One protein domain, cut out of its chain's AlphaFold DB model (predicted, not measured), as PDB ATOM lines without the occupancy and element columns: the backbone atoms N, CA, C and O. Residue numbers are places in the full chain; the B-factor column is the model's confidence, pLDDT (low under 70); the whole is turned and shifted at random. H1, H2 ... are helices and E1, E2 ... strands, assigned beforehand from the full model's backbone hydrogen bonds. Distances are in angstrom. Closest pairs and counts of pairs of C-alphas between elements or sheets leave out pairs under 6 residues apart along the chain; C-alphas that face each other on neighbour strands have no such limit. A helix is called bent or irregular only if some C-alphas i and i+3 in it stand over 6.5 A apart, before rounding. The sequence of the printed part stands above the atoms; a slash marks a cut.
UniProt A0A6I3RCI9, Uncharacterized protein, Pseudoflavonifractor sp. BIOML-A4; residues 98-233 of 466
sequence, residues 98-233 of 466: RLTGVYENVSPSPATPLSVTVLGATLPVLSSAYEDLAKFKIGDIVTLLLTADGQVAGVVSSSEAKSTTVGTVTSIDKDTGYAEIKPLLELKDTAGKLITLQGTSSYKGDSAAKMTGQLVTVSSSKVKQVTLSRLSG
ATOM      1  N   ARG A  98     159.031 102.613 141.724       93.50
ATOM      2  CA  ARG A  98     159.280 101.646 142.793       93.50
ATOM      3  C   ARG A  98     158.014 100.882 143.129       93.50
ATOM      4  O   ARG A  98     156.943 101.481 143.253       93.50
ATOM      5  N   LEU A  99     158.160  99.584 143.372       95.38
ATOM      6  CA  LEU A  99     157.089  98.726 143.870       95.38
ATOM      7  C   LEU A  99     157.579  97.970 145.104       95.38
ATOM      8  O   LEU A  99     158.509  97.174 145.015       95.38
ATOM      9  N   THR A 100     156.956  98.227 146.252       96.69
ATOM     10  CA  THR A 100     157.302  97.566 147.515       96.69
ATOM     11  C   THR A 100     156.285  96.488 147.855       96.69
ATOM     12  O   THR A 100     155.080  96.733 147.828       96.69
ATOM     13  N   GLY A 101     156.770  95.318 148.255       97.19
ATOM     14  CA  GLY A 101     155.944  94.241 148.779       97.19
ATOM     15  C   GLY A 101     156.767  92.998 149.087       97.19
ATOM     16  O   GLY A 101     157.986  92.979 148.939       97.19
ATOM     17  N   VAL A 102     156.089  91.953 149.541       98.12
ATOM     18  CA  VAL A 102     156.706  90.648 149.770       98.12
ATOM     19  C   VAL A 102     157.190  90.053 148.450       98.12
ATOM     20  O   VAL A 102     156.455  90.057 147.467       98.12
ATOM     21  N   TYR A 103     158.409  89.525 148.452       97.94
ATOM     22  CA  TYR A 103     159.000  88.736 147.380       97.94
ATOM     23  C   TYR A 103     158.353  87.347 147.358       97.94
ATOM     24  O   TYR A 103     158.590  86.526 148.244       97.94
ATOM     25  N   GLU A 104     157.465  87.100 146.394       98.25
ATOM     26  CA  GLU A 104     156.580  85.924 146.396       98.25
ATOM     27  C   GLU A 104     157.085  84.788 145.519       98.25
ATOM     28  O   GLU A 104     156.879  83.618 145.841       98.25
ATOM     29  N   ASN A 105     157.721  85.130 144.400       97.19
ATOM     30  CA  ASN A 105     158.262  84.165 143.460       97.19
ATOM     31  C   ASN A 105     159.354  84.792 142.593       97.19
ATOM     32  O   ASN A 105     159.332  85.992 142.319       97.19
ATOM     33  N   VAL A 106     160.257  83.951 142.101       93.62
ATOM     34  CA  VAL A 106     161.269  84.301 141.108       93.62
ATOM     35  C   VAL A 106     161.445  83.135 140.148       93.62
ATOM     36  O   VAL A 106     161.585  81.991 140.576       93.62
ATOM     37  N   SER A 107     161.383  83.408 138.849       85.69
ATOM     38  CA  SER A 107     161.320  82.371 137.820       85.69
ATOM     39  C   SER A 107     162.298  82.654 136.683       85.69
ATOM     40  O   SER A 107     162.425  83.816 136.302       85.69
ATOM     41  N   PRO A 108     162.957  81.636 136.097       79.50
ATOM     42  CA  PRO A 108     162.923  80.222 136.495       79.50
ATOM     43  C   PRO A 108     163.697  79.926 137.786       79.50
ATOM     44  O   PRO A 108     163.427  78.918 138.433       79.50
ATOM     45  N   SER A 109     164.655  80.774 138.169       80.12
ATOM     46  CA  SER A 109     165.419  80.612 139.410       80.12
ATOM     47  C   SER A 109     165.967  81.953 139.918       80.12
ATOM     48  O   SER A 109     166.118  82.875 139.116       80.12
ATOM     49  N   PRO A 110     166.341  82.067 141.208       76.81
ATOM     50  CA  PRO A 110     167.009  83.261 141.733       76.81
ATOM     51  C   PRO A 110     168.348  83.590 141.053       76.81
ATOM     52  O   PRO A 110     168.754  84.745 141.050       76.81
ATOM     53  N   ALA A 111     169.045  82.593 140.494       73.00
ATOM     54  CA  ALA A 111     170.348  82.787 139.851       73.00
ATOM     55  C   ALA A 111     170.231  83.355 138.426       73.00
ATOM     56  O   ALA A 111     171.143  84.019 137.942       73.00
ATOM     57  N   THR A 112     169.115  83.078 137.748       75.31
ATOM     58  CA  THR A 112     168.844  83.496 136.364       75.31
ATOM     59  C   THR A 112     167.385  83.938 136.200       75.31
ATOM     60  O   THR A 112     166.623  83.305 135.466       75.31
ATOM     61  N   PRO A 113     166.947  84.986 136.918       84.06
ATOM     62  CA  PRO A 113     165.548  85.382 136.952       84.06
ATOM     63  C   PRO A 113     165.115  86.092 135.664       84.06
ATOM     64  O   PRO A 113     165.703  87.086 135.263       84.06
ATOM     65  N   LEU A 114     164.036  85.624 135.046       82.50
ATOM     66  CA  LEU A 114     163.331  86.309 133.957       82.50
ATOM     67  C   LEU A 114     162.110  87.085 134.461       82.50
ATOM     68  O   LEU A 114     161.665  88.041 133.823       82.50
ATOM     69  N   SER A 115     161.552  86.679 135.600       89.50
ATOM     70  CA  SER A 115     160.443  87.378 136.235       89.50
ATOM     71  C   SER A 115     160.476  87.277 137.755       89.50
ATOM     72  O   SER A 115     161.031  86.338 138.333       89.50
ATOM     73  N   VAL A 116     159.847  88.259 138.397       97.06
ATOM     74  CA  VAL A 116     159.632  88.320 139.846       97.06
ATOM     75  C   VAL A 116     158.169  88.619 140.140       97.06
ATOM     76  O   VAL A 116     157.546  89.413 139.435       97.06
ATOM     77  N   THR A 117     157.625  87.999 141.185       97.81
ATOM     78  CA  THR A 117     156.267  88.266 141.668       97.81
ATOM     79  C   THR A 117     156.306  89.012 142.998       97.81
ATOM     80  O   THR A 117     156.917  88.543 143.962       97.81
ATOM     81  N   VAL A 118     155.633  90.163 143.045       97.06
ATOM     82  CA  VAL A 118     155.399  90.980 144.245       97.06
ATOM     83  C   VAL A 118     153.955  91.470 144.209       97.06
ATOM     84  O   VAL A 118     153.485  91.914 143.164       97.06
ATOM     85  N   LEU A 119     153.246  91.407 145.344       96.75
ATOM     86  CA  LEU A 119     151.821  91.777 145.436       96.75
ATOM     87  C   LEU A 119     150.952  91.023 144.411       96.75
ATOM     88  O   LEU A 119     150.060  91.608 143.793       96.75
ATOM     89  N   GLY A 120     151.270  89.750 144.159       96.12
ATOM     90  CA  GLY A 120     150.602  88.915 143.167       96.12
ATOM     91  C   GLY A 120     150.813  89.324 141.705       96.12
ATOM     92  O   GLY A 120     150.308  88.629 140.821       96.12
ATOM     93  N   ALA A 121     151.554  90.403 141.431       95.88
ATOM     94  CA  ALA A 121     151.876  90.876 140.090       95.88
ATOM     95  C   ALA A 121     153.249  90.362 139.648       95.88
ATOM     96  O   ALA A 121     154.235  90.499 140.372       95.88
ATOM     97  N   THR A 122     153.315  89.794 138.442       95.69
ATOM     98  CA  THR A 122     154.550  89.251 137.860       95.69
ATOM     99  C   THR A 122     155.147  90.240 136.870       95.69
ATOM    100  O   THR A 122     154.534  90.557 135.849       95.69
ATOM    101  N   LEU A 123     156.358  90.703 137.164       94.38
ATOM    102  CA  LEU A 123     157.068  91.722 136.399       94.38
ATOM    103  C   LEU A 123     158.294  91.124 135.697       94.38
ATOM    104  O   LEU A 123     158.932  90.224 136.256       94.38
ATOM    105  N   PRO A 124     158.639  91.609 134.488       90.50
ATOM    106  CA  PRO A 124     159.860  91.206 133.799       90.50
ATOM    107  C   PRO A 124     161.104  91.705 134.542       90.50
ATOM    108  O   PRO A 124     161.106  92.804 135.099       90.50
ATOM    109  N   VAL A 125     162.167  90.903 134.524       89.38
ATOM    110  CA  VAL A 125     163.439  91.188 135.204       89.38
ATOM    111  C   VAL A 125     164.552  91.388 134.180       89.38
ATOM    112  O   VAL A 125     164.685  90.610 133.239       89.38
ATOM    113  N   LEU A 126     165.361  92.428 134.381       88.12
ATOM    114  CA  LEU A 126     166.574  92.689 133.612       88.12
ATOM    115  C   LEU A 126     167.798  92.050 134.273       88.12
ATOM    116  O   LEU A 126     167.849  91.868 135.491       88.12
ATOM    117  N   SER A 127     168.823  91.780 133.463       85.38
ATOM    118  CA  SER A 127     170.107  91.202 133.893       85.38
ATOM    119  C   SER A 127     170.759  91.970 135.049       85.38
ATOM    120  O   SER A 127     171.347  91.366 135.945       85.38
ATOM    121  N   SER A 128     170.589  93.295 135.089       87.19
ATOM    122  CA  SER A 128     171.114  94.161 136.151       87.19
ATOM    123  C   SER A 128     170.559  93.853 137.547       87.19
ATOM    124  O   SER A 128     171.198  94.197 138.540       87.19
ATOM    125  N   ALA A 129     169.400  93.194 137.645       92.12
ATOM    126  CA  ALA A 129     168.764  92.859 138.916       92.12
ATOM    127  C   ALA A 129     169.152  91.473 139.463       92.12
ATOM    128  O   ALA A 129     168.768  91.148 140.588       92.12
ATOM    129  N   TYR A 130     169.877  90.645 138.699       87.12
ATOM    130  CA  TYR A 130     170.088  89.225 139.026       87.12
ATOM    131  C   TYR A 130     170.796  89.041 140.372       87.12
ATOM    132  O   TYR A 130     170.311  88.320 141.243       87.12
ATOM    133  N   GLU A 131     171.912  89.743 140.573       89.75
ATOM    134  CA  GLU A 131     172.676  89.667 141.823       89.75
ATOM    135  C   GLU A 131     171.895  90.195 143.025       89.75
ATOM    136  O   GLU A 131     172.068  89.707 144.139       89.75
ATOM    137  N   ASP A 132     171.052  91.208 142.822       93.75
ATOM    138  CA  ASP A 132     170.259  91.788 143.899       93.75
ATOM    139  C   ASP A 132     169.132  90.833 144.315       93.75
ATOM    140  O   ASP A 132     168.981  90.556 145.504       93.75
ATOM    141  N   LEU A 133     168.412  90.243 143.356       93.12
ATOM    142  CA  LEU A 133     167.361  89.248 143.608       93.12
ATOM    143  C   LEU A 133     167.880  87.990 144.316       93.12
ATOM    144  O   LEU A 133     167.173  87.433 145.157       93.12
ATOM    145  N   ALA A 134     169.108  87.558 144.015       92.12
ATOM    146  CA  ALA A 134     169.730  86.390 144.641       92.12
ATOM    147  C   ALA A 134     170.030  86.575 146.145       92.12
ATOM    148  O   ALA A 134     170.235  85.587 146.851       92.12
ATOM    149  N   LYS A 135     170.049  87.819 146.650       94.94
ATOM    150  CA  LYS A 135     170.291  88.131 148.074       94.94
ATOM    151  C   LYS A 135     169.051  87.948 148.949       94.94
ATOM    152  O   LYS A 135     169.193  87.806 150.162       94.94
ATOM    153  N   PHE A 136     167.860  87.960 148.354       96.25
ATOM    154  CA  PHE A 136     166.588  87.880 149.067       96.25
ATOM    155  C   PHE A 136     165.992  86.475 149.004       96.25
ATOM    156  O   PHE A 136     166.229  85.704 148.071       96.25
ATOM    157  N   LYS A 137     165.180  86.141 150.003       96.19
ATOM    158  CA  LYS A 137     164.428  84.889 150.091       96.19
ATOM    159  C   LYS A 137     162.944  85.156 149.912       96.19
ATOM    160  O   LYS A 137     162.436  86.210 150.284       96.19
ATOM    161  N   ILE A 138     162.234  84.168 149.373       97.12
ATOM    162  CA  ILE A 138     160.773  84.224 149.304       97.12
ATOM    163  C   ILE A 138     160.210  84.485 150.707       97.12
ATOM    164  O   ILE A 138     160.545  83.771 151.654       97.12
ATOM    165  N   GLY A 139     159.363  85.506 150.824       97.31
ATOM    166  CA  GLY A 139     158.836  86.005 152.095       97.31
ATOM    167  C   GLY A 139     159.463  87.312 152.587       97.31
ATOM    168  O   GLY A 139     158.830  87.992 153.396       97.31
ATOM    169  N   ASP A 140     160.632  87.709 152.079       97.88
ATOM    170  CA  ASP A 140     161.248  88.997 152.418       97.88
ATOM    171  C   ASP A 140     160.434  90.167 151.848       97.88
ATOM    172  O   ASP A 140     159.857  90.068 150.766       97.88
ATOM    173  N   ILE A 141     160.402  91.302 152.553       97.12
ATOM    174  CA  ILE A 141     159.771  92.531 152.051       97.12
ATOM    175  C   ILE A 141     160.819  93.359 151.312       97.12
ATOM    176  O   ILE A 141     161.717  93.947 151.927       97.12
ATOM    177  N   VAL A 142     160.659  93.449 149.996       97.69
ATOM    178  CA  VAL A 142     161.600  94.097 149.082       97.69
ATOM    179  C   VAL A 142     160.983  95.320 148.418       97.69
ATOM    180  O   VAL A 142     159.760  95.469 148.345       97.69
ATOM    181  N   THR A 143     161.842  96.183 147.890       97.56
ATOM    182  CA  THR A 143     161.455  97.251 146.969       97.56
ATOM    183  C   THR A 143     162.114  97.000 145.625       97.56
ATOM    184  O   THR A 143     163.339  97.033 145.501       97.56
ATOM    185  N   LEU A 144     161.284  96.747 144.616       97.44
ATOM    186  CA  LEU A 144     161.701  96.654 143.224       97.44
ATOM    187  C   LEU A 144     161.978  98.062 142.694       97.44
ATOM    188  O   LEU A 144     161.183  98.974 142.934       97.44
ATOM    189  N   LEU A 145     163.084  98.219 141.973       96.88
ATOM    190  CA  LEU A 145     163.488  99.447 141.291       96.88
ATOM    191  C   LEU A 145     163.247  99.247 139.795       96.88
ATOM    192  O   LEU A 145     163.807  98.318 139.202       96.88
ATOM    193  N   LEU A 146     162.387 100.075 139.200       94.06
ATOM    194  CA  LEU A 146     161.853  99.820 137.865       94.06
ATOM    195  C   LEU A 146     162.330 100.850 136.841       94.06
ATOM    196  O   LEU A 146     162.399 102.048 137.121       94.06
ATOM    197  N   THR A 147     162.599 100.381 135.626       91.44
ATOM    198  CA  THR A 147     162.746 101.229 134.438       91.44
ATOM    199  C   THR A 147     161.447 101.994 134.154       91.44
ATOM    200  O   THR A 147     160.385 101.674 134.693       91.44
ATOM    201  N   ALA A 148     161.511 103.005 133.283       83.69
ATOM    202  CA  ALA A 148     160.353 103.842 132.954       83.69
ATOM    203  C   ALA A 148     159.180 103.058 132.324       83.69
ATOM    204  O   ALA A 148     158.037 103.505 132.380       83.69
ATOM    205  N   ASP A 149     159.454 101.897 131.729       79.56
ATOM    206  CA  ASP A 149     158.476 100.966 131.160       79.56
ATOM    207  C   ASP A 149     158.079  99.820 132.111       79.56
ATOM    208  O   ASP A 149     157.252  98.981 131.751       79.56
ATOM    209  N   GLY A 150     158.597  99.808 133.344       87.69
ATOM    210  CA  GLY A 150     158.164  98.900 134.407       87.69
ATOM    211  C   GLY A 150     158.925  97.575 134.496       87.69
ATOM    212  O   GLY A 150     158.429  96.645 135.131       87.69
ATOM    213  N   GLN A 151     160.113  97.463 133.897       90.56
ATOM    214  CA  GLN A 151     160.984  96.293 134.051       90.56
ATOM    215  C   GLN A 151     161.857  96.424 135.302       90.56
ATOM    216  O   GLN A 151     162.328  97.508 135.642       90.56
ATOM    217  N   VAL A 152     162.091  95.317 136.002       95.12
ATOM    218  CA  VAL A 152     162.860  95.307 137.251       95.12
ATOM    219  C   VAL A 152     164.351  95.355 136.935       95.12
ATOM    220  O   VAL A 152     164.907  94.392 136.414       95.12
ATOM    221  N   ALA A 153     164.998  96.468 137.280       95.06
ATOM    222  CA  ALA A 153     166.424  96.700 137.040       95.06
ATOM    223  C   ALA A 153     167.293  96.530 138.294       95.06
ATOM    224  O   ALA A 153     168.513  96.412 138.179       95.06
ATOM    225  N   GLY A 154     166.682  96.498 139.478       95.88
ATOM    226  CA  GLY A 154     167.354  96.232 140.744       95.88
ATOM    227  C   GLY A 154     166.364  96.014 141.878       95.88
ATOM    228  O   GLY A 154     165.167  96.273 141.734       95.88
ATOM    229  N   VAL A 155     166.870  95.527 143.009       97.12
ATOM    230  CA  VAL A 155     166.066  95.227 144.199       97.12
ATOM    231  C   VAL A 155     166.847  95.608 145.449       97.12
ATOM    232  O   VAL A 155     168.045  95.353 145.540       97.12
ATOM    233  N   VAL A 156     166.169  96.221 146.413       97.25
ATOM    234  CA  VAL A 156     166.748  96.598 147.709       97.25
ATOM    235  C   VAL A 156     165.814  96.225 148.851       97.25
ATOM    236  O   VAL A 156     164.632  95.928 148.633       97.25
ATOM    237  N   SER A 157     166.331  96.252 150.079       95.81
ATOM    238  CA  SER A 157     165.491  96.090 151.262       95.81
ATOM    239  C   SER A 157     164.473  97.229 151.343       95.81
ATOM    240  O   SER A 157     164.780  98.387 151.047       95.81
ATOM    241  N   SER A 158     163.269  96.932 151.835       92.88
ATOM    242  CA  SER A 158     162.256  97.961 152.114       92.88
ATOM    243  C   SER A 158     162.690  99.006 153.159       92.88
ATOM    244  O   SER A 158     162.059 100.059 153.271       92.88
ATOM    245  N   SER A 159     163.771  98.745 153.907       93.19
ATOM    246  CA  SER A 159     164.410  99.708 154.815       93.19
ATOM    247  C   SER A 159     165.300 100.734 154.104       93.19
ATOM    248  O   SER A 159     165.546 101.800 154.655       93.19
ATOM    249  N   GLU A 160     165.810 100.409 152.914       92.81
ATOM    250  CA  GLU A 160     166.686 101.285 152.122       92.81
ATOM    251  C   GLU A 160     165.876 102.206 151.207       92.81
ATOM    252  O   GLU A 160     166.158 103.396 151.077       92.81
ATOM    253  N   ALA A 161     164.839 101.653 150.582       91.00
ATOM    254  CA  ALA A 161     163.901 102.388 149.753       91.00
ATOM    255  C   ALA A 161     162.501 101.822 149.946       91.00
ATOM    256  O   ALA A 161     162.325 100.615 150.101       91.00
ATOM    257  N   LYS A 162     161.486 102.682 149.869       89.19
ATOM    258  CA  LYS A 162     160.086 102.275 149.968       89.19
ATOM    259  C   LYS A 162     159.221 103.065 148.999       89.19
ATOM    260  O   LYS A 162     159.523 104.213 148.684       89.19
ATOM    261  N   SER A 163     158.144 102.432 148.561       89.31
ATOM    262  CA  SER A 163     157.044 103.042 147.827       89.31
ATOM    263  C   SER A 163     155.720 102.670 148.488       89.31
ATOM    264  O   SER A 163     155.591 101.596 149.081       89.31
ATOM    265  N   THR A 164     154.739 103.560 148.382       88.50
ATOM    266  CA  THR A 164     153.352 103.279 148.756       88.50
ATOM    267  C   THR A 164     152.532 103.267 147.482       88.50
ATOM    268  O   THR A 164     152.303 104.309 146.871       88.50
ATOM    269  N   THR A 165     152.070 102.086 147.084       92.62
ATOM    270  CA  THR A 165     151.231 101.950 145.895       92.62
ATOM    271  C   THR A 165     149.795 102.312 146.228       92.62
ATOM    272  O   THR A 165     149.233 101.805 147.199       92.62
ATOM    273  N   VAL A 166     149.184 103.152 145.396       93.56
ATOM    274  CA  VAL A 166     147.750 103.451 145.450       93.56
ATOM    275  C   VAL A 166     147.049 102.792 144.272       93.56
ATOM    276  O   VAL A 166     147.566 102.777 143.154       93.56
ATOM    277  N   GLY A 167     145.866 102.244 144.523       94.69
ATOM    278  CA  GLY A 167     145.038 101.621 143.502       94.69
ATOM    279  C   GLY A 167     143.565 101.596 143.879       94.69
ATOM    280  O   GLY A 167     143.182 101.973 144.986       94.69
ATOM    281  N   THR A 168     142.740 101.147 142.941       95.06
ATOM    282  CA  THR A 168     141.308 100.917 143.159       95.06
ATOM    283  C   THR A 168     141.043  99.433 143.301       95.06
ATOM    284  O   THR A 168     141.446  98.654 142.437       95.06
ATOM    285  N   VAL A 169     140.352  99.048 144.370       96.12
ATOM    286  CA  VAL A 169     139.894  97.668 144.567       96.12
ATOM    287  C   VAL A 169     138.829  97.353 143.519       96.12
ATOM    288  O   VAL A 169     137.755  97.952 143.533       96.12
ATOM    289  N   THR A 170     139.117  96.437 142.602       94.62
ATOM    290  CA  THR A 170     138.194  96.054 141.524       94.62
ATOM    291  C   THR A 170     137.266  94.929 141.947       94.62
ATOM    292  O   THR A 170     136.118  94.894 141.516       94.62
ATOM    293  N   SER A 171     137.736  94.038 142.817       94.25
ATOM    294  CA  SER A 171     136.943  92.941 143.363       94.25
ATOM    295  C   SER A 171     137.529  92.462 144.690       94.25
ATOM    296  O   SER A 171     138.732  92.578 144.929       94.25
ATOM    297  N   ILE A 172     136.668  91.927 145.559       95.19
ATOM    298  CA  ILE A 172     137.065  91.067 146.675       95.19
ATOM    299  C   ILE A 172     136.071  89.908 146.740       95.19
ATOM    300  O   ILE A 172     134.868  90.125 146.899       95.19
ATOM    301  N   ASP A 173     136.577  88.686 146.636       94.31
ATOM    302  CA  ASP A 173     135.794  87.476 146.847       94.31
ATOM    303  C   ASP A 173     135.327  87.404 148.312       94.31
ATOM    304  O   ASP A 173     136.127  87.500 149.247       94.31
ATOM    305  N   LYS A 174     134.012  87.275 148.522       92.25
ATOM    306  CA  LYS A 174     133.392  87.429 149.848       92.25
ATOM    307  C   LYS A 174     133.746  86.299 150.816       92.25
ATOM    308  O   LYS A 174     133.732  86.541 152.026       92.25
ATOM    309  N   ASP A 175     134.093  85.122 150.304       93.00
ATOM    310  CA  ASP A 175     134.325  83.918 151.105       93.00
ATOM    311  C   ASP A 175     135.816  83.752 151.428       93.00
ATOM    312  O   ASP A 175     136.239  83.554 152.579       93.00
ATOM    313  N   THR A 176     136.648  83.890 150.402       95.69
ATOM    314  CA  THR A 176     138.099  83.716 150.487       95.69
ATOM    315  C   THR A 176     138.807  84.992 150.937       95.69
ATOM    316  O   THR A 176     139.835  84.899 151.609       95.69
ATOM    317  N   GLY A 177     138.250  86.170 150.643       96.31
ATOM    318  CA  GLY A 177     138.892  87.472 150.842       96.31
ATOM    319  C   GLY A 177     139.929  87.816 149.769       96.31
ATOM    320  O   GLY A 177     140.689  88.771 149.952       96.31
ATOM    321  N   TYR A 178     140.009  87.036 148.684       97.31
ATOM    322  CA  TYR A 178     140.910  87.300 147.562       97.31
ATOM    323  C   TYR A 178     140.530  88.607 146.871       97.31
ATOM    324  O   TYR A 178     139.404  88.753 146.405       97.31
ATOM    325  N   ALA A 179     141.459  89.556 146.836       97.69
ATOM    326  CA  ALA A 179     141.250  90.894 146.318       97.69
ATOM    327  C   ALA A 179     142.054  91.120 145.039       97.69
ATOM    328  O   ALA A 179     143.208  90.698 144.949       97.69
ATOM    329  N   GLU A 180     141.468  91.865 144.109       97.44
ATOM    330  CA  GLU A 180     142.147  92.419 142.941       97.44
ATOM    331  C   GLU A 180     142.130  93.946 143.011       97.44
ATOM    332  O   GLU A 180     141.128  94.570 143.383       97.44
ATOM    333  N   ILE A 181     143.263  94.559 142.677       97.12
ATOM    334  CA  ILE A 181     143.465  95.998 142.753       97.12
ATOM    335  C   ILE A 181     144.137  96.465 141.470       97.12
ATOM    336  O   ILE A 181     145.225  96.008 141.113       97.12
ATOM    337  N   LYS A 182     143.519  97.437 140.803       95.25
ATOM    338  CA  LYS A 182     144.133  98.145 139.680       95.25
ATOM    339  C   LYS A 182     144.957  99.317 140.228       95.25
ATOM    340  O   LYS A 182     144.358 100.245 140.781       95.25
ATOM    341  N   PRO A 183     146.298  99.297 140.136       94.19
ATOM    342  CA  PRO A 183     147.115 100.418 140.586       94.19
ATOM    343  C   PRO A 183     146.864 101.663 139.726       94.19
ATOM    344  O   PRO A 183     146.502 101.557 138.555       94.19
ATOM    345  N   LEU A 184     147.074 102.846 140.310       90.31
ATOM    346  CA  LEU A 184     147.085 104.114 139.565       90.31
ATOM    347  C   LEU A 184     148.379 104.302 138.759       90.31
ATOM    348  O   LEU A 184     148.443 105.161 137.895       90.31
ATOM    349  N   LEU A 185     149.414 103.514 139.054       82.62
ATOM    350  CA  LEU A 185     150.616 103.442 138.230       82.62
ATOM    351  C   LEU A 185     150.381 102.468 137.074       82.62
ATOM    352  O   LEU A 185     149.978 101.325 137.290       82.62
ATOM    353  N   GLU A 186     150.690 102.895 135.855       82.56
ATOM    354  CA  GLU A 186     150.479 102.113 134.630       82.56
ATOM    355  C   GLU A 186     151.636 101.137 134.339       82.56
ATOM    356  O   GLU A 186     152.242 101.152 133.268       82.56
ATOM    357  N   LEU A 187     151.958 100.280 135.311       84.88
ATOM    358  CA  LEU A 187     152.983  99.239 135.171       84.88
ATOM    359  C   LEU A 187     152.485  98.079 134.304       84.88
ATOM    360  O   LEU A 187     151.293  97.761 134.319       84.88
ATOM    361  N   LYS A 188     153.400  97.413 133.590       83.75
ATOM    362  CA  LYS A 188     153.086  96.300 132.682       83.75
ATOM    363  C   LYS A 188     153.725  94.981 133.114       83.75
ATOM    364  O   LYS A 188     154.829  94.963 133.647       83.75
ATOM    365  N   ASP A 189     153.021  93.883 132.865       83.44
ATOM    366  CA  ASP A 189     153.494  92.519 133.085       83.44
ATOM    367  C   ASP A 189     154.412  92.030 131.950       83.44
ATOM    368  O   ASP A 189     154.690  92.731 130.972       83.44
ATOM    369  N   THR A 190     154.856  90.776 132.049       73.06
ATOM    370  CA  THR A 190     155.699  90.118 131.037       73.06
ATOM    371  C   THR A 190     155.036  89.981 129.657       73.06
ATOM    372  O   THR A 190     155.729  89.725 128.676       73.06
ATOM    373  N   ALA A 191     153.710  90.125 129.557       78.31
ATOM    374  CA  ALA A 191     152.952  90.102 128.303       78.31
ATOM    375  C   ALA A 191     152.657  91.515 127.756       78.31
ATOM    376  O   ALA A 191     152.007  91.657 126.709       78.31
ATOM    377  N   GLY A 192     153.127  92.562 128.443       76.06
ATOM    378  CA  GLY A 192     152.891  93.961 128.100       76.06
ATOM    379  C   GLY A 192     151.492  94.467 128.464       76.06
ATOM    380  O   GLY A 192     151.087  95.521 127.965       76.06
ATOM    381  N   LYS A 193     150.737  93.734 129.292       85.06
ATOM    382  CA  LYS A 193     149.422  94.142 129.807       85.06
ATOM    383  C   LYS A 193     149.604  94.909 131.115       85.06
ATOM    384  O   LYS A 193     150.512  94.607 131.876       85.06
ATOM    385  N   LEU A 194     148.732  95.881 131.394       88.25
ATOM    386  CA  LEU A 194     148.702  96.543 132.700       88.25
ATOM    387  C   LEU A 194     148.570  95.519 133.833       88.25
ATOM    388  O   LEU A 194     147.722  94.624 133.755       88.25
ATOM    389  N   ILE A 195     149.390  95.666 134.872       92.75
ATOM    390  CA  ILE A 195     149.359  94.754 136.014       92.75
ATOM    391  C   ILE A 195     148.071  94.921 136.824       92.75
ATOM    392  O   ILE A 195     147.508  96.012 136.938       92.75
ATOM    393  N   THR A 196     147.676  93.830 137.468       95.62
ATOM    394  CA  THR A 196     146.720  93.818 138.575       95.62
ATOM    395  C   THR A 196     147.475  93.352 139.811       95.62
ATOM    396  O   THR A 196     148.185  92.347 139.755       95.62
ATOM    397  N   LEU A 197     147.346  94.081 140.917       97.38
ATOM    398  CA  LEU A 197     147.840  93.624 142.213       97.38
ATOM    399  C   LEU A 197     146.790  92.708 142.827       97.38
ATOM    400  O   LEU A 197     145.595  92.987 142.716       97.38
ATOM    401  N   GLN A 198     147.217  91.637 143.479       97.56
ATOM    402  CA  GLN A 198     146.289  90.620 143.947       97.56
ATOM    403  C   GLN A 198     146.807  89.840 145.152       97.56
ATOM    404  O   GLN A 198     148.010  89.687 145.360       97.56
ATOM    405  N   GLY A 199     145.873  89.330 145.948       97.69
ATOM    406  CA  GLY A 199     146.166  88.454 147.077       97.69
ATOM    407  C   GLY A 199     145.013  88.373 148.067       97.69
ATOM    408  O   GLY A 199     144.016  89.086 147.962       97.69
ATOM    409  N   THR A 200     145.142  87.504 149.063       98.00
ATOM    410  CA  THR A 200     144.148  87.375 150.133       98.00
ATOM    411  C   THR A 200     144.242  88.554 151.099       98.00
ATOM    412  O   THR A 200     145.297  88.814 151.679       98.00
ATOM    413  N   SER A 201     143.123  89.247 151.292       97.25
ATOM    414  CA  SER A 201     142.956  90.324 152.267       97.25
ATOM    415  C   SER A 201     142.227  89.843 153.527       97.25
ATOM    416  O   SER A 201     141.718  88.723 153.591       97.25
ATOM    417  N   SER A 202     142.147  90.703 154.545       96.06
ATOM    418  CA  SER A 202     141.352  90.445 155.753       96.06
ATOM    419  C   SER A 202     139.852  90.717 155.580       96.06
ATOM    420  O   SER A 202     139.081  90.418 156.490       96.06
ATOM    421  N   TYR A 203     139.425  91.317 154.464       95.69
ATOM    422  CA  TYR A 203     138.027  91.688 154.238       95.69
ATOM    423  C   TYR A 203     137.234  90.501 153.687       95.69
ATOM    424  O   TYR A 203     137.648  89.869 152.719       95.69
ATOM    425  N   LYS A 204     136.077  90.222 154.297       94.12
ATOM    426  CA  LYS A 204     135.143  89.144 153.923       94.12
ATOM    427  C   LYS A 204     133.688  89.581 154.092       94.12
ATOM    428  O   LYS A 204     133.422  90.587 154.763       94.12
ATOM    429  N   GLY A 205     132.752  88.841 153.501       90.44
ATOM    430  CA  GLY A 205     131.314  89.129 153.579       90.44
ATOM    431  C   GLY A 205     130.990  90.581 153.211       90.44
ATOM    432  O   GLY A 205     131.508  91.123 152.233       90.44
ATOM    433  N   ASP A 206     130.189  91.257 154.032       88.12
ATOM    434  CA  ASP A 206     129.776  92.645 153.774       88.12
ATOM    435  C   ASP A 206     130.933  93.651 153.816       88.12
ATOM    436  O   ASP A 206     130.889  94.692 153.157       88.12
ATOM    437  N   SER A 207     131.990  93.365 154.581       91.00
ATOM    438  CA  SER A 207     133.162  94.245 154.633       91.00
ATOM    439  C   SER A 207     133.934  94.246 153.310       91.00
ATOM    440  O   SER A 207     134.435  95.297 152.913       91.00
ATOM    441  N   ALA A 208     133.953  93.113 152.595       91.25
ATOM    442  CA  ALA A 208     134.524  92.995 151.255       91.25
ATOM    443  C   ALA A 208     133.733  93.836 150.241       91.25
ATOM    444  O   ALA A 208     134.319  94.653 149.534       91.25
ATOM    445  N   ALA A 209     132.398  93.740 150.257       85.50
ATOM    446  CA  ALA A 209     131.534  94.537 149.379       85.50
ATOM    447  C   ALA A 209     131.748  96.049 149.563       85.50
ATOM    448  O   ALA A 209     131.829  96.801 148.595       85.50
ATOM    449  N   LYS A 210     131.934  96.505 150.808       89.25
ATOM    450  CA  LYS A 210     132.205  97.921 151.097       89.25
ATOM    451  C   LYS A 210     133.557  98.399 150.557       89.25
ATOM    452  O   LYS A 210     133.751  99.613 150.477       89.25
ATOM    453  N   MET A 211     134.516  97.501 150.319       92.69
ATOM    454  CA  MET A 211     135.855  97.838 149.820       92.69
ATOM    455  C   MET A 211     135.911  97.924 148.299       92.69
ATOM    456  O   MET A 211     136.740  98.670 147.786       92.69
ATOM    457  N   THR A 212     135.045  97.209 147.585       91.88
ATOM    458  CA  THR A 212     134.978  97.281 146.124       91.88
ATOM    459  C   THR A 212     134.728  98.716 145.659       91.88
ATOM    460  O   THR A 212     133.917  99.459 146.221       91.88
ATOM    461  N   GLY A 213     135.492  99.137 144.657       90.62
ATOM    462  CA  GLY A 213     135.522 100.501 144.160       90.62
ATOM    463  C   GLY A 213     136.298 101.472 145.043       90.62
ATOM    464  O   GLY A 213     136.517 102.589 144.609       90.62
ATOM    465  N   GLN A 214     136.761 101.135 146.248       93.06
ATOM    466  CA  GLN A 214     137.501 102.090 147.086       93.06
ATOM    467  C   GLN A 214     138.924 102.332 146.566       93.06
ATOM    468  O   GLN A 214     139.599 101.409 146.109       93.06
ATOM    469  N   LEU A 215     139.384 103.582 146.683       92.81
ATOM    470  CA  LEU A 215     140.799 103.921 146.551       92.81
ATOM    471  C   LEU A 215     141.531 103.520 147.835       92.81
ATOM    472  O   LEU A 215     141.102 103.854 148.945       92.81
ATOM    473  N   VAL A 216     142.631 102.791 147.681       95.56
ATOM    474  CA  VAL A 216     143.386 102.210 148.793       95.56
ATOM    475  C   VAL A 216     144.886 102.360 148.591       95.56
ATOM    476  O   VAL A 216     145.374 102.312 147.463       95.56
ATOM    477  N   THR A 217     145.626 102.457 149.692       95.44
ATOM    478  CA  THR A 217     147.041 102.078 149.698       95.44
ATOM    479  C   THR A 217     147.149 100.560 149.781       95.44
ATOM    480  O   THR A 217     146.427  99.929 150.563       95.44
ATOM    481  N   VAL A 218     148.074  99.983 149.022       96.69
ATOM    482  CA  VAL A 218     148.318  98.540 148.956       96.69
ATOM    483  C   VAL A 218     149.688  98.229 149.544       96.69
ATOM    484  O   VAL A 218     150.683  98.869 149.212       96.69
ATOM    485  N   SER A 219     149.738  97.230 150.417       95.69
ATOM    486  CA  SER A 219     150.983  96.673 150.955       95.69
ATOM    487  C   SER A 219     150.840  95.167 151.167       95.69
ATOM    488  O   SER A 219     149.746  94.622 151.035       95.69
ATOM    489  N   SER A 220     151.927  94.477 151.505       95.69
ATOM    490  CA  SER A 220     151.886  93.075 151.920       95.69
ATOM    491  C   SER A 220     152.915  92.787 153.005       95.69
ATOM    492  O   SER A 220     153.959  93.432 153.084       95.69
ATOM    493  N   SER A 221     152.594  91.813 153.856       90.81
ATOM    494  CA  SER A 221     153.461  91.339 154.941       90.81
ATOM    495  C   SER A 221     153.676  89.824 154.919       90.81
ATOM    496  O   SER A 221     154.474  89.311 155.697       90.81
ATOM    497  N   LYS A 222     152.939  89.094 154.069       95.44
ATOM    498  CA  LYS A 222     153.096  87.655 153.826       95.44
ATOM    499  C   LYS A 222     152.873  87.347 152.347       95.44
ATOM    500  O   LYS A 222     152.152  88.072 151.665       95.44
ATOM    501  N   VAL A 223     153.467  86.251 151.883       96.81
ATOM    502  CA  VAL A 223     153.308  85.742 150.514       96.81
ATOM    503  C   VAL A 223     151.824  85.506 150.212       96.81
ATOM    504  O   VAL A 223     151.125  84.912 151.037       96.81
ATOM    505  N   LYS A 224     151.358  85.948 149.034       95.44
ATOM    506  CA  LYS A 224     149.966  85.835 148.554       95.44
ATOM    507  C   LYS A 224     148.940  86.610 149.386       95.44
ATOM    508  O   LYS A 224     147.741  86.378 149.236       95.44
ATOM    509  N   GLN A 225     149.375  87.513 150.264       96.56
ATOM    510  CA  GLN A 225     148.481  88.369 151.042       96.56
ATOM    511  C   GLN A 225     148.632  89.829 150.648       96.56
ATOM    512  O   GLN A 225     149.732  90.293 150.361       96.56
ATOM    513  N   VAL A 226     147.531  90.571 150.726       97.69
ATOM    514  CA  VAL A 226     147.526  92.027 150.575       97.69
ATOM    515  C   VAL A 226     146.834  92.677 151.763       97.69
ATOM    516  O   VAL A 226     145.839  92.187 152.293       97.69
ATOM    517  N   THR A 227     147.368  93.814 152.182       97.31
ATOM    518  CA  THR A 227     146.762  94.707 153.165       97.31
ATOM    519  C   THR A 227     146.271  95.946 152.438       97.31
ATOM    520  O   THR A 227     147.044  96.612 151.744       97.31
ATOM    521  N   LEU A 228     144.979  96.235 152.598       97.38
ATOM    522  CA  LEU A 228     144.295  97.342 151.940       97.38
ATOM    523  C   LEU A 228     143.848  98.355 152.990       97.38
ATOM    524  O   LEU A 228     143.068  98.026 153.893       97.38
ATOM    525  N   SER A 229     144.303  99.593 152.844       95.50
ATOM    526  CA  SER A 229     143.895 100.702 153.706       95.50
ATOM    527  C   SER A 229     143.226 101.764 152.855       95.50
ATOM    528  O   SER A 229     143.817 102.250 151.895       95.50
ATOM    529  N   ARG A 230     141.977 102.105 153.186       93.50
ATOM    530  CA  ARG A 230     141.236 103.151 152.473       93.50
ATOM    531  C   ARG A 230     141.953 104.483 152.593       93.50
ATOM    532  O   ARG A 230     142.411 104.845 153.676       93.50
ATOM    533  N   LEU A 231     141.970 105.226 151.498       90.06
ATOM    534  CA  LEU A 231     142.334 106.632 151.532       90.06
ATOM    535  C   LEU A 231     141.176 107.429 152.149       90.06
ATOM    536  O   LEU A 231     140.040 107.328 151.696       90.06
ATOM    537  N   SER A 232     141.457 108.172 153.220       78.44
ATOM    538  CA  SER A 232     140.467 108.959 153.976       78.44
ATOM    539  C   SER A 232     140.547 110.467 153.718       78.44
ATOM    540  O   SER A 232     139.695 111.214 154.190       78.44
ATOM    541  N   GLY A 233     141.547 110.921 152.962       80.25
ATOM    542  CA  GLY A 233     141.721 112.311 152.562       80.25
ATOM    543  C   GLY A 233     142.325 112.393 151.167       80.25
ATOM    544  O   GLY A 233     143.028 111.479 150.736       80.25
TER     545      GLY A 233
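What this domain is: This is residues 98 to 233 of the 466 residues of an uncharacterized protein of Pseudoflavonifractor sp. BIOML-A4 (UniProt A0A6I3RCI9). Two lobes stand end to end, each a five-stranded sheet folded back on itself, and each has a short helix toward its far end. One lobe holds E1 to E5 with H1, the other E6 to E10 with H2; the second sheet is curled like part of a barrel. The printed part has 136 residues, mostly strand by class, with the order E1 E2 E3 H1 E4 E5 E6 E7 E8 H2 E9 E10. The sheets run E3 E2 E1 E4 E5 and E8 E7 E6 E9 E10, both antiparallel. The whole is compact, with a radius of gyration of the C-alphas of 14.5 A, and elongated, spanning 44 by 29 by 26 A.

How they stand to each other: The first sheet, strongly twisted, has E1 (residues 98 to 107), E2 (115 to 118), E3 (121 to 124), E4 (141 to 146) and E5 (152 to 157). It is a folded sheet, bent back on itself into two leaves: E3 and E2 face E4 and E5, with E1 as the hinge. E1 bends by 94 degrees at residue 102; its residues 98 to 102 pair with E4, N 101 and O 142 being 3.0 A apart, and 103 to 107 with E2, N 104 and O 117 being 2.9 A apart. E1, E2 and E3 form a meander, each strand the antiparallel neighbour of the one before. H1 (127 to 133) is on this sheet; its closest C-alpha pair with E5 is Ala 129 and Gly 154, 4.1 A. The second sheet, also folded and strongly twisted, has E6 (165 to 172), E7 (178 to 183), E8 (197 to 200), E9 (215 to 219) and E10 (227 to 230). E8 and E7 face E9 and E10, with E6 as the hinge; E6, E7 and E8 form another meander. N 170 and O 180 of E6 and E7 are 2.9 A apart, N 217 and O 229 of E9 and E10 2.9 A. H2 (205 to 211) is on this sheet at a height of 9.0 A, with Ile 172 and Ala 208 the closest C-alphas of E6 and H2, 5.6 A. Between the sheets, the closest C-alphas of E3 and E8 are Ala 121 and Leu 197, 5.3 A. In H2 every O i to N i+4 pair is within hydrogen-bond range; in H1 1 of 3 is, and 3 of 4 O i to N i+3 pairs.

Where its parts are: E1 is 20.0 A long from C-alpha 98 at (159.280, 101.646, 142.793). E6, 17.9 A, begins with C-alpha 165 at (151.231, 101.950, 145.895). E4 and E7 are each 16.1 A long. H1 is irregular: C-alphas 128 and 131 are 7.4 A apart. E10 ends with C-alpha 230 at (141.236, 103.151, 152.473).

The domain as a whole: The two C-alphas farthest apart, of Ser 127 and Asp 206, are 45.0 A apart. The printed part has no cut. The link from E7 to E8, residues 184 to 196, is long. The mean pLDDT of the printed part is 92.0, and no printed residue is under 70.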